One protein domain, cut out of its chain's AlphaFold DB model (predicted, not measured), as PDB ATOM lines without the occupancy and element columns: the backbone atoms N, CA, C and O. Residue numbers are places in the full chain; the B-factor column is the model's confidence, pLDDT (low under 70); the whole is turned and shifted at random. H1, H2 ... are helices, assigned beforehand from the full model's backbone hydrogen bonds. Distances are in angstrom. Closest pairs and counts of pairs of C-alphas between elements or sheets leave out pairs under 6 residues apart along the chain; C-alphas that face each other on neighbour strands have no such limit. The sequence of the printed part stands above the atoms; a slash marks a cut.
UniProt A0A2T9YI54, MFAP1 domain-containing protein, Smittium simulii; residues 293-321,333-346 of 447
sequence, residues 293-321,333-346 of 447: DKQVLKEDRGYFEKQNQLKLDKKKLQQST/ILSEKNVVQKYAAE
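This is residues 293 to 321 and 333 to 346 of the 447 residues of the protein "MFAP1 domain-containing protein" of Smittium simulii (UniProt A0A2T9YI54). One long straight helix, H1, makes the length of an open, lopsided V, and the small helices H2 and H3 make its short arm. The last residues of H1 and H3 come near each other at the corner, H2 lies toward the free tip of the short arm, and residues 293 to 313 of H1 stick out alone. The printed part has 43 residues with three named helices, in the order H1, H2, H3, and no named strand; its class is all helix. The whole is extended, with a radius of gyration of the C-alphas of 14.4 A, and flat, spanning 44 by 23 by 8 A.

H1, residues 293 to 318, is close to but not clearly touching H3, residues 339 to 344; their closest C-alphas, those of Leu 317 and Ala 344, are 6.0 A apart. The two run the same way at a steep tilt of 56 degrees. H2, residues 333 to 336, is close to but not clearly touching H3, with the closest C-alphas, those of Leu 334 and Val 340, 6.4 A apart. H1 and H2 are apart. Every O i to N i+4 pair is within hydrogen-bond range in H1, against 1 of 2 in H3, while H2 is too short for such a pair.

H1 begins at C-alpha 293, (29.100, 0.194, -26.403), and ends 36.6 A away at C-alpha 318, (10.351, 23.166, -47.875). H2 measures 5.1 A from C-alpha 333 to C-alpha 336. H3 measures 8.9 A and ends at C-alpha 344, (3.938, 23.831, -45.715).

The two C-alphas farthest apart, those of Asp 293 and Glu 346, are 45.0 A apart. Residues 322 to 332 are not printed, and C-alphas 321 and 333 are 21.2 A apart across this cut, which lies in the link from H1 to H2. The link from H2 to H3 is tight. The mean pLDDT of the printed part is 79.8, with residues 316 to 321 and 340 to 346 under 70.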
ATOM      1  N   ASP A 293      28.734  -0.694 -25.279       93.62
ATOM      2  CA  ASP A 293      29.100   0.194 -26.403       93.62
ATOM      3  C   ASP A 293      28.483  -0.210 -27.754       93.62
ATOM      4  O   ASP A 293      28.003   0.624 -28.523       93.62
ATOM      5  N   LYS A 294      28.455  -1.516 -28.061       93.94
ATOM      6  CA  LYS A 294      27.872  -2.035 -29.312       93.94
ATOM      7  C   LYS A 294      26.362  -1.790 -29.401       93.94
ATOM      8  O   LYS A 294      25.839  -1.602 -30.499       93.94
ATOM      9  N   GLN A 295      25.660  -1.858 -28.273       94.25
ATOM     10  CA  GLN A 295      24.220  -1.625 -28.215       94.25
ATOM     11  C   GLN A 295      23.920  -0.127 -28.308       94.25
ATOM     12  O   GLN A 295      23.085   0.249 -29.125       94.25
ATOM     13  N   VAL A 296      24.675   0.712 -27.585       94.75
ATOM     14  CA  VAL A 296      24.586   2.182 -27.668       94.75
ATOM     15  C   VAL A 296      24.776   2.653 -29.109       94.75
ATOM     16  O   VAL A 296      23.914   3.329 -29.659       94.75
ATOM     17  N   LEU A 297      25.825   2.183 -29.791       95.12
ATOM     18  CA  LEU A 297      26.095   2.562 -31.183       95.12
ATOM     19  C   LEU A 297      24.975   2.135 -32.150       95.12
ATOM     20  O   LEU A 297      24.719   2.812 -33.148       95.12
ATOM     21  N   LYS A 298      24.294   1.013 -31.874       95.62
ATOM     22  CA  LYS A 298      23.142   0.563 -32.668       95.62
ATOM     23  C   LYS A 298      21.914   1.448 -32.426       95.62
ATOM     24  O   LYS A 298      21.247   1.804 -33.399       95.62
ATOM     25  N   GLU A 299      21.616   1.786 -31.172       94.00
ATOM     26  CA  GLU A 299      20.510   2.685 -30.812       94.00
ATOM     27  C   GLU A 299      20.732   4.093 -31.374       94.00
ATOM     28  O   GLU A 299      19.842   4.631 -32.034       94.00
ATOM     29  N   ASP A 300      21.939   4.638 -31.226       95.00
ATOM     30  CA  ASP A 300      22.304   5.959 -31.737       95.00
ATOM     31  C   ASP A 300      22.245   6.014 -33.265       95.00
ATOM     32  O   ASP A 300      21.721   6.976 -33.833       95.00
ATOM     33  N   ARG A 301      22.702   4.959 -33.960       95.88
ATOM     34  CA  ARG A 301      22.533   4.853 -35.417       95.88
ATOM     35  C   ARG A 301      21.051   4.883 -35.799       95.88
ATOM     36  O   ARG A 301      20.680   5.636 -36.695       95.88
ATOM     37  N   GLY A 302      20.210   4.100 -35.124       95.50
ATOM     38  CA  GLY A 302      18.772   4.077 -35.395       95.50
ATOM     39  C   GLY A 302      18.095   5.426 -35.124       95.50
ATOM     40  O   GLY A 302      17.248   5.864 -35.902       95.50
ATOM     41  N   TYR A 303      18.492   6.117 -34.054       93.06
ATOM     42  CA  TYR A 303      18.012   7.461 -33.737       93.06
ATOM     43  C   TYR A 303      18.422   8.480 -34.811       93.06
ATOM     44  O   TYR A 303      17.585   9.240 -35.302       93.06
ATOM     45  N   PHE A 304      19.684   8.444 -35.241       94.56
ATOM     46  CA  PHE A 304      20.203   9.304 -36.303       94.56
ATOM     47  C   PHE A 304      19.500   9.065 -37.648       94.56
ATOM     48  O   PHE A 304      19.141  10.018 -38.341       94.56
ATOM     49  N   GLU A 305      19.251   7.806 -38.013       95.25
ATOM     50  CA  GLU A 305      18.510   7.450 -39.228       95.25
ATOM     51  C   GLU A 305      17.079   8.004 -39.200       95.25
ATOM     52  O   GLU A 305      16.654   8.629 -40.174       95.25
ATOM     53  N   LYS A 306      16.365   7.870 -38.074       93.75
ATOM     54  CA  LYS A 306      15.026   8.459 -37.891       93.75
ATOM     55  C   LYS A 306      15.053   9.983 -38.013       93.75
ATOM     56  O   LYS A 306      14.245  10.552 -38.745       93.75
ATOM     57  N   GLN A 307      16.000  10.657 -37.356       91.12
ATOM     58  CA  GLN A 307      16.139  12.111 -37.474       91.12
ATOM     59  C   GLN A 307      16.433  12.552 -38.913       91.12
ATOM     60  O   GLN A 307      15.901  13.564 -39.371       91.12
ATOM     61  N   ASN A 308      17.260  11.805 -39.647       90.88
ATOM     62  CA  ASN A 308      17.544  12.103 -41.047       90.88
ATOM     63  C   ASN A 308      16.320  11.911 -41.938       90.88
ATOM     64  O   ASN A 308      16.090  12.747 -42.807       90.88
ATOM     65  N   GLN A 309      15.514  10.871 -41.711       88.50
ATOM     66  CA  GLN A 309      14.247  10.684 -42.425       88.50
ATOM     67  C   GLN A 309      13.310  11.881 -42.200       88.50
ATOM     68  O   GLN A 309      12.873  12.496 -43.170       88.50
ATOM     69  N   LEU A 310      13.129  12.319 -40.947       85.44
ATOM     70  CA  LEU A 310      12.326  13.506 -40.620       85.44
ATOM     71  C   LEU A 310      12.864  14.787 -41.281       85.44
ATOM     72  O   LEU A 310      12.097  15.600 -41.796       85.44
ATOM     73  N   LYS A 311      14.192  14.972 -41.315       83.81
ATOM     74  CA  LYS A 311      14.831  16.102 -42.015       83.81
ATOM     75  C   LYS A 311      14.605  16.047 -43.525       83.81
ATOM     76  O   LYS A 311      14.375  17.089 -44.136       83.81
ATOM     77  N   LEU A 312      14.678  14.862 -44.133       81.94
ATOM     78  CA  LEU A 312      14.422  14.674 -45.562       81.94
ATOM     79  C   LEU A 312      12.968  14.990 -45.907       81.94
ATOM     80  O   LEU A 312      12.726  15.689 -46.890       81.94
ATOM     81  N   ASP A 313      12.016  14.550 -45.088       78.38
ATOM     82  CA  ASP A 313      10.598  14.839 -45.301       78.38
ATOM     83  C   ASP A 313      10.291  16.328 -45.103       78.38
ATOM     84  O   ASP A 313       9.630  16.935 -45.948       78.38
ATOM     85  N   LYS A 314      10.896  16.971 -44.094       74.81
ATOM     86  CA  LYS A 314      10.848  18.435 -43.939       74.81
ATOM     87  C   LYS A 314      11.456  19.161 -45.143       74.81
ATOM     88  O   LYS A 314      10.910  20.165 -45.589       74.81
ATOM     89  N   LYS A 315      12.567  18.669 -45.701       70.25
ATOM     90  CA  LYS A 315      13.207  19.269 -46.883       70.25
ATOM     91  C   LYS A 315      12.328  19.156 -48.128       70.25
ATOM     92  O   LYS A 315      12.227  20.139 -48.853       70.25
ATOM     93  N   LYS A 316      11.691  18.005 -48.374       67.56
ATOM     94  CA  LYS A 316      10.727  17.843 -49.484       67.56
ATOM     95  C   LYS A 316       9.597  18.865 -49.378       67.56
ATOM     96  O   LYS A 316       9.226  19.476 -50.370       67.56
ATOM     97  N   LEU A 317       9.116  19.088 -48.158       63.50
ATOM     98  CA  LEU A 317       8.064  20.050 -47.867       63.50
ATOM     99  C   LEU A 317       8.534  21.507 -48.072       63.50
ATOM    100  O   LEU A 317       7.815  22.322 -48.640       63.50
ATOM    101  N   GLN A 318       9.780  21.826 -47.701       59.78
ATOM    102  CA  GLN A 318      10.351  23.166 -47.875       59.78
ATOM    103  C   GLN A 318      10.850  23.487 -49.289       59.78
ATOM    104  O   GLN A 318      11.017  24.660 -49.601       59.78
ATOM    105  N   GLN A 319      11.081  22.501 -50.164       58.53
ATOM    106  CA  GLN A 319      11.531  22.753 -51.544       58.53
ATOM    107  C   GLN A 319      10.560  23.629 -52.349       58.53
ATOM    108  O   GLN A 319      10.993  24.289 -53.291       58.53
ATOM    109  N   SER A 320       9.280  23.667 -51.967       57.03
ATOM    110  CA  SER A 320       8.280  24.533 -52.602       57.03
ATOM    111  C   SER A 320       8.196  25.936 -51.975       57.03
ATOM    112  O   SER A 320       7.824  26.907 -52.630       57.03
ATOM    113  N   THR A 321       8.586  26.082 -50.707       62.06
ATOM    114  CA  THR A 321       8.511  27.351 -49.971       62.06
ATOM    115  C   THR A 321       9.866  28.054 -50.008       62.06
ATOM    116  O   THR A 321      10.851  27.520 -49.507       62.06
ATOM    117  N   ILE A 333       5.443  24.823 -29.163       85.50
ATOM    118  CA  ILE A 333       4.033  25.217 -29.333       85.50
ATOM    119  C   ILE A 333       3.558  25.023 -30.783       85.50
ATOM    120  O   ILE A 333       2.431  24.592 -31.033       85.50
ATOM    121  N   LEU A 334       4.399  25.363 -31.764       80.50
ATOM    122  CA  LEU A 334       4.081  25.212 -33.187       80.50
ATOM    123  C   LEU A 334       3.948  23.739 -33.587       80.50
ATOM    124  O   LEU A 334       3.126  23.417 -34.453       80.50
ATOM    125  N   SER A 335       4.744  22.863 -32.968       79.06
ATOM    126  CA  SER A 335       4.678  21.418 -33.174       79.06
ATOM    127  C   SER A 335       3.423  20.816 -32.541       79.06
ATOM    128  O   SER A 335       2.681  20.130 -33.241       79.06
ATOM    129  N   GLU A 336       3.104  21.173 -31.293       81.81
ATOM    130  CA  GLU A 336       1.886  20.737 -30.594       81.81
ATOM    131  C   GLU A 336       0.617  21.125 -31.361       81.81
ATOM    132  O   GLU A 336      -0.301  20.326 -31.539       81.81
ATOM    133  N   LYS A 337       0.579  22.354 -31.885       81.25
ATOM    134  CA  LYS A 337      -0.570  22.872 -32.637       81.25
ATOM    135  C   LYS A 337      -0.594  22.428 -34.109       81.25
ATOM    136  O   LYS A 337      -1.470  22.868 -34.856       81.25
ATOM    137  N   ASN A 338       0.347  21.579 -34.548       74.81
ATOM    138  CA  ASN A 338       0.509  21.108 -35.934       74.81
ATOM    139  C   ASN A 338       0.541  22.241 -36.981       74.81
ATOM    140  O   ASN A 338       0.159  22.070 -38.140       74.81
ATOM    141  N   VAL A 339       1.003  23.425 -36.578       71.62
ATOM    142  CA  VAL A 339       0.960  24.643 -37.398       71.62
ATOM    143  C   VAL A 339       1.923  24.530 -38.580       71.62
ATOM    144  O   VAL A 339       1.595  24.910 -39.702       71.62
ATOM    145  N   VAL A 340       3.082  23.912 -38.349       66.38
ATOM    146  CA  VAL A 340       4.126  23.700 -39.362       66.38
ATOM    147  C   VAL A 340       3.622  22.866 -40.544       66.38
ATOM    148  O   VAL A 340       3.998  23.134 -41.679       66.38
ATOM    149  N   GLN A 341       2.761  21.873 -40.308       69.44
ATOM    150  CA  GLN A 341       2.250  21.007 -41.377       69.44
ATOM    151  C   GLN A 341       1.260  21.745 -42.289       69.44
ATOM    152  O   GLN A 341       1.266  21.527 -43.498       69.44
ATOM    153  N   LYS A 342       0.452  22.650 -41.724       66.19
ATOM    154  CA  LYS A 342      -0.555  23.423 -42.466       66.19
ATOM    155  C   LYS A 342       0.089  24.401 -43.447       66.19
ATOM    156  O   LYS A 342      -0.221  24.372 -44.631       66.19
ATOM    157  N   TYR A 343       1.047  25.201 -42.978       61.94
ATOM    158  CA  TYR A 343       1.694  26.223 -43.812       61.94
ATOM    159  C   TYR A 343       2.580  25.668 -44.921       61.94
ATOM    160  O   TYR A 343       2.926  26.370 -45.867       61.94
ATOM    161  N   ALA A 344       2.979  24.411 -44.806       61.75
ATOM    162  CA  ALA A 344       3.938  23.831 -45.715       61.75
ATOM    163  C   ALA A 344       3.270  23.068 -46.883       61.75
ATOM    164  O   ALA A 344       3.937  22.740 -47.860       61.75
ATOM    165  N   ALA A 345       1.947  22.856 -46.826       58.12
ATOM    166  CA  ALA A 345       1.152  22.255 -47.900       58.12
ATOM    167  C   ALA A 345       0.666  23.262 -48.969       58.12
ATOM    168  O   ALA A 345       0.285  22.850 -50.061       58.12
ATOM    169  N   GLU A 346       0.686  24.571 -48.692       55.66
ATOM    170  CA  GLU A 346       0.026  25.591 -49.534       55.66
ATOM    171  C   GLU A 346       0.905  26.233 -50.619       55.66
ATOM    172  O   GLU A 346       0.426  27.051 -51.405       55.66
TER     173      GLU A 346